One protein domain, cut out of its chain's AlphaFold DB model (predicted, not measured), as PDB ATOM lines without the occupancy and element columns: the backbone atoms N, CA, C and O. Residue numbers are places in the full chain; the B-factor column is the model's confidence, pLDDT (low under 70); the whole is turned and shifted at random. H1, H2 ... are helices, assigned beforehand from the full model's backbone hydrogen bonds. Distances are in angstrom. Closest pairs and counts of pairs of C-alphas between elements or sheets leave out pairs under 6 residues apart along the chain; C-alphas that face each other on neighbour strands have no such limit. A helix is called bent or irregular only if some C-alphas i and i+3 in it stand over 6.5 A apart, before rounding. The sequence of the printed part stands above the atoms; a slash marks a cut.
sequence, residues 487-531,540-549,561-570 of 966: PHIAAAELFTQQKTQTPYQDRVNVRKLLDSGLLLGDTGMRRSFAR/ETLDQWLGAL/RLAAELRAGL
ATOM      1  N   PRO A 487     168.945 168.554 153.635       94.69
ATOM      2  CA  PRO A 487     167.549 168.604 154.085       94.69
ATOM      3  C   PRO A 487     166.834 167.244 153.964       94.69
ATOM      4  O   PRO A 487     166.058 166.861 154.838       94.69
ATOM      5  N   HIS A 488     167.133 166.478 152.909       95.00
ATOM      6  CA  HIS A 488     166.555 165.151 152.666       95.00
ATOM      7  C   HIS A 488     167.169 164.077 153.576       95.00
ATOM      8  O   HIS A 488     166.440 163.237 154.100       95.00
ATOM      9  N   ILE A 489     168.484 164.128 153.827       94.94
ATOM     10  CA  ILE A 489     169.151 163.277 154.829       94.94
ATOM     11  C   ILE A 489     168.516 163.521 156.200       94.94
ATOM     12  O   ILE A 489     168.123 162.580 156.889       94.94
ATOM     13  N   ALA A 490     168.372 164.790 156.593       93.94
ATOM     14  CA  ALA A 490     167.749 165.157 157.856       93.94
ATOM     15  C   ALA A 490     166.304 164.639 157.943       93.94
ATOM     16  O   ALA A 490     165.926 164.068 158.965       93.94
ATOM     17  N   ALA A 491     165.514 164.765 156.874       91.81
ATOM     18  CA  ALA A 491     164.174 164.189 156.811       91.81
ATOM     19  C   ALA A 491     164.191 162.668 157.043       91.81
ATOM     20  O   ALA A 491     163.378 162.156 157.812       91.81
ATOM     21  N   ALA A 492     165.133 161.952 156.422       88.94
ATOM     22  CA  ALA A 492     165.227 160.500 156.524       88.94
ATOM     23  C   ALA A 492     165.686 159.992 157.900       88.94
ATOM     24  O   ALA A 492     165.221 158.944 158.346       88.94
ATOM     25  N   GLU A 493     166.551 160.735 158.589       90.00
ATOM     26  CA  GLU A 493     167.192 160.289 159.834       90.00
ATOM     27  C   GLU A 493     166.537 160.821 161.120       90.00
ATOM     28  O   GLU A 493     166.651 160.197 162.179       90.00
ATOM     29  N   LEU A 494     165.908 162.002 161.089       90.12
ATOM     30  CA  LEU A 494     165.518 162.692 162.326       90.12
ATOM     31  C   LEU A 494     164.215 162.181 162.948       90.12
ATOM     32  O   LEU A 494     164.050 162.300 164.163       90.12
ATOM     33  N   PHE A 495     163.298 161.618 162.165       84.88
ATOM     34  CA  PHE A 495     161.949 161.271 162.628       84.88
ATOM     35  C   PHE A 495     161.784 159.753 162.780       84.88
ATOM     36  O   PHE A 495     161.169 159.076 161.959       84.88
ATOM     37  N   THR A 496     162.373 159.206 163.847       68.81
ATOM     38  CA  THR A 496     162.363 157.766 164.173       68.81
ATOM     39  C   THR A 496     161.334 157.408 165.252       68.81
ATOM     40  O   THR A 496     161.042 158.232 166.119       68.81
ATOM     41  N   GLN A 497     160.886 156.145 165.272       60.91
ATOM     42  CA  GLN A 497     159.835 155.582 166.150       60.91
ATOM     43  C   GLN A 497     159.927 155.885 167.656       60.91
ATOM     44  O   GLN A 497     158.913 155.836 168.340       60.91
ATOM     45  N   GLN A 498     161.097 156.231 168.196       52.06
ATOM     46  CA  GLN A 498     161.285 156.376 169.643       52.06
ATOM     47  C   GLN A 498     160.811 157.710 170.255       52.06
ATOM     48  O   GLN A 498     160.734 157.793 171.478       52.06
ATOM     49  N   LYS A 499     160.529 158.764 169.467       52.22
ATOM     50  CA  LYS A 499     160.256 160.118 170.014       52.22
ATOM     51  C   LYS A 499     158.913 160.747 169.652       52.22
ATOM     52  O   LYS A 499     158.560 161.767 170.239       52.22
ATOM     53  N   THR A 500     158.166 160.182 168.714       53.06
ATOM     54  CA  THR A 500     156.887 160.745 168.263       53.06
ATOM     55  C   THR A 500     155.827 159.654 168.191       53.06
ATOM     56  O   THR A 500     156.150 158.482 168.027       53.06
ATOM     57  N   GLN A 501     154.552 160.036 168.326       52.16
ATOM     58  CA  GLN A 501     153.430 159.103 168.161       52.16
ATOM     59  C   GLN A 501     153.221 158.708 166.684       52.16
ATOM     60  O   GLN A 501     152.750 157.609 166.418       52.16
ATOM     61  N   THR A 502     153.629 159.557 165.725       62.00
ATOM     62  CA  THR A 502     153.502 159.326 164.267       62.00
ATOM     63  C   THR A 502     154.772 159.712 163.461       62.00
ATOM     64  O   THR A 502     154.720 160.536 162.551       62.00
ATOM     65  N   PRO A 503     155.951 159.114 163.729       60.88
ATOM     66  CA  PRO A 503     157.242 159.509 163.126       60.88
ATOM     67  C   PRO A 503     157.287 159.403 161.606       60.88
ATOM     68  O   PRO A 503     157.975 160.171 160.935       60.88
ATOM     69  N   TYR A 504     156.516 158.466 161.060       78.00
ATOM     70  CA  TYR A 504     156.325 158.326 159.627       78.00
ATOM     71  C   TYR A 504     155.774 159.617 158.991       78.00
ATOM     72  O   TYR A 504     156.203 159.991 157.899       78.00
ATOM     73  N   GLN A 505     154.867 160.311 159.684       86.69
ATOM     74  CA  GLN A 505     154.108 161.425 159.129       86.69
ATOM     75  C   GLN A 505     154.938 162.700 158.987       86.69
ATOM     76  O   GLN A 505     154.936 163.302 157.916       86.69
ATOM     77  N   ASP A 506     155.688 163.095 160.024       90.31
ATOM     78  CA  ASP A 506     156.548 164.289 159.962       90.31
ATOM     79  C   ASP A 506     157.583 164.160 158.837       90.31
ATOM     80  O   ASP A 506     157.816 165.093 158.074       90.31
ATOM     81  N   ARG A 507     158.152 162.964 158.682       89.50
ATOM     82  CA  ARG A 507     159.087 162.629 157.608       89.50
ATOM     83  C   ARG A 507     158.476 162.795 156.219       89.50
ATOM     84  O   ARG A 507     159.091 163.419 155.356       89.50
ATOM     85  N   VAL A 508     157.279 162.246 155.998       91.12
ATOM     86  CA  VAL A 508     156.556 162.402 154.727       91.12
ATOM     87  C   VAL A 508     156.224 163.869 154.478       91.12
ATOM     88  O   VAL A 508     156.458 164.358 153.380       91.12
ATOM     89  N   ASN A 509     155.770 164.598 155.497       94.94
ATOM     90  CA  ASN A 509     155.468 166.023 155.399       94.94
ATOM     91  C   ASN A 509     156.697 166.850 154.985       94.94
ATOM     92  O   ASN A 509     156.607 167.668 154.072       94.94
ATOM     93  N   VAL A 510     157.865 166.603 155.590       95.81
ATOM     94  CA  VAL A 510     159.117 167.263 155.184       95.81
ATOM     95  C   VAL A 510     159.458 166.937 153.729       95.81
ATOM     96  O   VAL A 510     159.770 167.847 152.962       95.81
ATOM     97  N   ARG A 511     159.355 165.663 153.324       94.94
ATOM     98  CA  ARG A 511     159.587 165.254 151.932       94.94
ATOM     99  C   ARG A 511     158.656 165.977 150.960       94.94
ATOM    100  O   ARG A 511     159.142 166.486 149.955       94.94
ATOM    101  N   LYS A 512     157.361 166.069 151.277       96.06
ATOM    102  CA  LYS A 512     156.368 166.780 150.463       96.06
ATOM    103  C   LYS A 512     156.767 168.226 150.216       96.06
ATOM    104  O   LYS A 512     156.717 168.661 149.070       96.06
ATOM    105  N   LEU A 513     157.199 168.953 151.249       96.88
ATOM    106  CA  LEU A 513     157.632 170.343 151.089       96.88
ATOM    107  C   LEU A 513     158.895 170.459 150.222       96.88
ATOM    108  O   LEU A 513     158.943 171.297 149.326       96.88
ATOM    109  N   LEU A 514     159.901 169.610 150.453       95.44
ATOM    110  CA  LEU A 514     161.154 169.648 149.691       95.44
ATOM    111  C   LEU A 514     160.942 169.288 148.212       95.44
ATOM    112  O   LEU A 514     161.345 170.048 147.333       95.44
ATOM    113  N   ASP A 515     160.281 168.160 147.936       93.62
ATOM    114  CA  ASP A 515     160.051 167.680 146.569       93.62
ATOM    115  C   ASP A 515     159.117 168.642 145.808       93.62
ATOM    116  O   ASP A 515     159.394 168.989 144.662       93.62
ATOM    117  N   SER A 516     158.047 169.142 146.443       94.88
ATOM    118  CA  SER A 516     157.117 170.078 145.785       94.88
ATOM    119  C   SER A 516     157.756 171.442 145.531       94.88
ATOM    120  O   SER A 516     157.507 172.038 144.488       94.88
ATOM    121  N   GLY A 517     158.617 171.921 146.437       93.06
ATOM    122  CA  GLY A 517     159.395 173.140 146.216       93.06
ATOM    123  C   GLY A 517     160.292 173.045 144.978       93.06
ATOM    124  O   GLY A 517     160.353 173.991 144.196       93.06
ATOM    125  N   LEU A 518     160.923 171.887 144.754       91.38
ATOM    126  CA  LEU A 518     161.718 171.631 143.548       91.38
ATOM    127  C   LEU A 518     160.852 171.580 142.282       91.38
ATOM    128  O   LEU A 518     161.233 172.152 141.264       91.38
ATOM    129  N   LEU A 519     159.694 170.915 142.341       92.31
ATOM    130  CA  LEU A 519     158.792 170.765 141.193       92.31
ATOM    131  C   LEU A 519     158.113 172.076 140.780       92.31
ATOM    132  O   LEU A 519     157.883 172.288 139.593       92.31
ATOM    133  N   LEU A 520     157.796 172.952 141.736       91.50
ATOM    134  CA  LEU A 520     157.193 174.259 141.459       91.50
ATOM    135  C   LEU A 520     158.196 175.264 140.877       91.50
ATOM    136  O   LEU A 520     157.782 176.191 140.174       91.50
ATOM    137  N   GLY A 521     159.492 175.090 141.161       88.69
ATOM    138  CA  GLY A 521     160.563 175.950 140.658       88.69
ATOM    139  C   GLY A 521     160.267 177.434 140.897       88.69
ATOM    140  O   GLY A 521     159.964 177.844 142.018       88.69
ATOM    141  N   ASP A 522     160.293 178.225 139.824       84.50
ATOM    142  CA  ASP A 522     160.070 179.678 139.855       84.50
ATOM    143  C   ASP A 522     158.655 180.089 140.296       84.50
ATOM    144  O   ASP A 522     158.455 181.223 140.731       84.50
ATOM    145  N   THR A 523     157.674 179.178 140.238       83.44
ATOM    146  CA  THR A 523     156.331 179.425 140.797       83.44
ATOM    147  C   THR A 523     156.416 179.703 142.301       83.44
ATOM    148  O   THR A 523     155.635 180.494 142.837       83.44
ATOM    149  N   GLY A 524     157.390 179.073 142.970       86.12
ATOM    150  CA  GLY A 524     157.612 179.147 144.407       86.12
ATOM    151  C   GLY A 524     156.519 178.456 145.229       86.12
ATOM    152  O   GLY A 524     155.376 178.284 144.808       86.12
ATOM    153  N   MET A 525     156.866 178.049 146.450       93.06
ATOM    154  CA  MET A 525     155.949 177.346 147.347       93.06
ATOM    155  C   MET A 525     155.266 178.325 148.309       93.06
ATOM    156  O   MET A 525     155.862 178.777 149.289       93.06
ATOM    157  N   ARG A 526     153.998 178.661 148.043       93.19
ATOM    158  CA  ARG A 526     153.196 179.513 148.938       93.19
ATOM    159  C   ARG A 526     152.936 178.831 150.277       93.19
ATOM    160  O   ARG A 526     152.726 177.622 150.335       93.19
ATOM    161  N   ARG A 527     152.848 179.622 151.348       95.00
ATOM    162  CA  ARG A 527     152.540 179.127 152.706       95.00
ATOM    163  C   ARG A 527     151.212 178.362 152.788       95.00
ATOM    164  O   ARG A 527     151.145 177.350 153.480       95.00
ATOM    165  N   SER A 528     150.173 178.815 152.083       93.81
ATOM    166  CA  SER A 528     148.873 178.130 152.041       93.81
ATOM    167  C   SER A 528     148.969 176.764 151.356       93.81
ATOM    168  O   SER A 528     148.502 175.774 151.911       93.81
ATOM    169  N   PHE A 529     149.660 176.689 150.216       96.25
ATOM    170  CA  PHE A 529     149.910 175.432 149.505       96.25
ATOM    171  C   PHE A 529     150.783 174.472 150.323       96.25
ATOM    172  O   PHE A 529     150.482 173.288 150.437       96.25
ATOM    173  N   ALA A 530     151.826 174.988 150.982       96.75
ATOM    174  CA  ALA A 530     152.637 174.210 151.912       96.75
ATOM    175  C   ALA A 530     151.785 173.612 153.038       96.75
ATOM    176  O   ALA A 530     151.975 172.450 153.376       96.75
ATOM    177  N   ARG A 531     150.814 174.358 153.588       95.81
ATOM    178  CA  ARG A 531     149.876 173.816 154.583       95.81
ATOM    179  C   ARG A 531     148.964 172.734 154.001       95.81
ATOM    180  O   ARG A 531     148.707 171.767 154.713       95.81
ATOM    181  N   GLU A 540     146.028 172.519 163.432       92.31
ATOM    182  CA  GLU A 540     147.472 172.742 163.424       92.31
ATOM    183  C   GLU A 540     147.870 173.560 162.186       92.31
ATOM    184  O   GLU A 540     147.658 173.179 161.033       92.31
ATOM    185  N   THR A 541     148.474 174.720 162.423       95.06
ATOM    186  CA  THR A 541     149.001 175.607 161.380       95.06
ATOM    187  C   THR A 541     150.388 175.164 160.908       95.06
ATOM    188  O   THR A 541     151.133 174.495 161.627       95.06
ATOM    189  N   LEU A 542     150.791 175.626 159.718       95.75
ATOM    190  CA  LEU A 542     152.142 175.404 159.186       95.75
ATOM    191  C   LEU A 542     153.234 175.881 160.162       95.75
ATOM    192  O   LEU A 542     154.226 175.186 160.367       95.75
ATOM    193  N   ASP A 543     153.053 177.045 160.793       96.44
ATOM    194  CA  ASP A 543     154.037 177.596 161.732       96.44
ATOM    195  C   ASP A 543     154.127 176.816 163.040       96.44
ATOM    196  O   ASP A 543     155.232 176.642 163.561       96.44
ATOM    197  N   GLN A 544     152.993 176.333 163.555       96.81
ATOM    198  CA  GLN A 544     152.973 175.457 164.727       96.81
ATOM    199  C   GLN A 544     153.712 174.152 164.430       96.81
ATOM    200  O   GLN A 544     154.605 173.781 165.196       96.81
ATOM    201  N   TRP A 545     153.429 173.522 163.286       95.75
ATOM    202  CA  TRP A 545     154.110 172.299 162.869       95.75
ATOM    203  C   TRP A 545     155.624 172.517 162.705       95.75
ATOM    204  O   TRP A 545     156.428 171.834 163.344       95.75
ATOM    205  N   LEU A 546     156.040 173.545 161.950       96.88
ATOM    206  CA  LEU A 546     157.455 173.913 161.780       96.88
ATOM    207  C   LEU A 546     158.137 174.266 163.113       96.88
ATOM    208  O   LEU A 546     159.330 174.019 163.297       96.88
ATOM    209  N   GLY A 547     157.405 174.881 164.046       96.81
ATOM    210  CA  GLY A 547     157.873 175.193 165.396       96.81
ATOM    211  C   GLY A 547     158.076 173.952 166.268       96.81
ATOM    212  O   GLY A 547     158.972 173.947 167.113       96.81
ATOM    213  N   ALA A 548     157.297 172.893 166.038       93.81
ATOM    214  CA  ALA A 548     157.359 171.642 166.785       93.81
ATOM    215  C   ALA A 548     158.446 170.673 166.283       93.81
ATOM    216  O   ALA A 548     158.926 169.852 167.071       93.81
ATOM    217  N   LEU A 549     158.892 170.780 165.020       93.00
ATOM    218  CA  LEU A 549     159.886 169.866 164.428       93.00
ATOM    219  C   LEU A 549     161.149 169.639 165.285       93.00
ATOM    220  O   LEU A 549     161.555 168.483 165.427       93.00
ATOM    221  N   ARG A 561     167.629 173.377 162.335       97.25
ATOM    222  CA  ARG A 561     168.193 173.739 161.025       97.25
ATOM    223  C   ARG A 561     167.256 173.349 159.888       97.25
ATOM    224  O   ARG A 561     166.925 174.209 159.084       97.25
ATOM    225  N   LEU A 562     166.739 172.121 159.914       97.19
ATOM    226  CA  LEU A 562     165.762 171.649 158.935       97.19
ATOM    227  C   LEU A 562     164.518 172.550 158.895       97.19
ATOM    228  O   LEU A 562     164.108 172.995 157.830       97.19
ATOM    229  N   ALA A 563     163.944 172.896 160.052       97.44
ATOM    230  CA  ALA A 563     162.794 173.799 160.105       97.44
ATOM    231  C   ALA A 563     163.108 175.204 159.554       97.44
ATOM    232  O   ALA A 563     162.232 175.847 158.976       97.44
ATOM    233  N   ALA A 564     164.331 175.709 159.741       97.19
ATOM    234  CA  ALA A 564     164.758 176.990 159.180       97.19
ATOM    235  C   ALA A 564     164.923 176.928 157.652       97.19
ATOM    236  O   ALA A 564     164.474 177.841 156.964       97.19
ATOM    237  N   GLU A 565     165.498 175.846 157.123       96.19
ATOM    238  CA  GLU A 565     165.621 175.608 155.678       96.19
ATOM    239  C   GLU A 565     164.250 175.489 155.008       96.19
ATOM    240  O   GLU A 565     164.002 176.143 153.997       96.19
ATOM    241  N   LEU A 566     163.321 174.744 155.618       96.69
ATOM    242  CA  LEU A 566     161.945 174.648 155.128       96.69
ATOM    243  C   LEU A 566     161.266 176.019 155.095       96.69
ATOM    244  O   LEU A 566     160.629 176.342 154.102       96.69
ATOM    245  N   ARG A 567     161.442 176.855 156.131       96.06
ATOM    246  CA  ARG A 567     160.917 178.234 156.133       96.06
ATOM    247  C   ARG A 567     161.508 179.088 155.015       96.06
ATOM    248  O   ARG A 567     160.779 179.883 154.435       96.06
ATOM    249  N   ALA A 568     162.799 178.940 154.732       93.31
ATOM    250  CA  ALA A 568     163.482 179.711 153.697       93.31
ATOM    251  C   ALA A 568     163.003 179.364 152.276       93.31
ATOM    252  O   ALA A 568     163.092 180.207 151.389       93.31
ATOM    253  N   GLY A 569     162.479 178.151 152.067       91.56
ATOM    254  CA  GLY A 569     161.887 177.724 150.795       91.56
ATOM    255  C   GLY A 569     160.440 178.182 150.566       91.56
ATOM    256  O   GLY A 569     159.879 177.887 149.512       91.56
ATOM    257  N   LEU A 570     159.817 178.867 151.532       94.56
ATOM    258  CA  LEU A 570     158.436 179.347 151.427       94.56
ATOM    259  C   LEU A 570     158.383 180.795 150.936       94.56
ATOM    260  O   LEU A 570     159.186 181.630 151.348       94.56
TER     261      LEU A 570
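What this domain is: This is residues 487 to 531, 540 to 549 and 561 to 570 of the 966 residues of a protein of Hyphomicrobiales bacterium (UniProt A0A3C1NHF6). One long helix, H2, makes the long axis; H1 folds back beside it as a hairpin, whose residues 497 to 502 stick out. H5 packs on H1 and H4. The printed part has 65 residues with five named helices, H1 to H5 in order, and no named strand: all helix, compact with a radius of gyration of the C-alphas of 11.7 A, spanning 38 by 24 by 18 A.

Where its parts are: H2, residues 503 to 523, 29.9 A long, begins at C-alpha (157.242, 159.509, 163.126); it is irregular, C-alphas 519 and 522 being 9.1 A apart. H1 is residues 487 to 494, 10.3 A; H3 527 to 531, 6.2 A; H4 542 to 549, 10.9 A; H5 561 to 568, 10.6 A, ending at C-alpha (163.482, 179.711, 153.697).

How they stand to each other: H5, the hub, touches H4, closest C-alphas Leu 546 and Ala 563, 5.6 A. H1 touches residues 507 to 514 of H2 alone, opposite ways at a shallow tilt of 3 degrees, closest C-alphas Ala 491 and Arg 507, 5.4 A. H3 and H1 are apart. Every O i to N i+4 pair is within hydrogen-bond range in H1, H3, H4 and H5; in H2, 14 of 17.

The domain as a whole: The farthest C-alphas, Gln 498 and Asp 522, are 37.8 A apart. The printed part has two cuts, one between residues 531 and 540, whose C-alphas are 9.2 A apart, and one between residues 549 and 561, whose C-alphas are 9.8 A apart. Of the links printed whole, none is long. Residues 496 to 503 have pLDDT under 70.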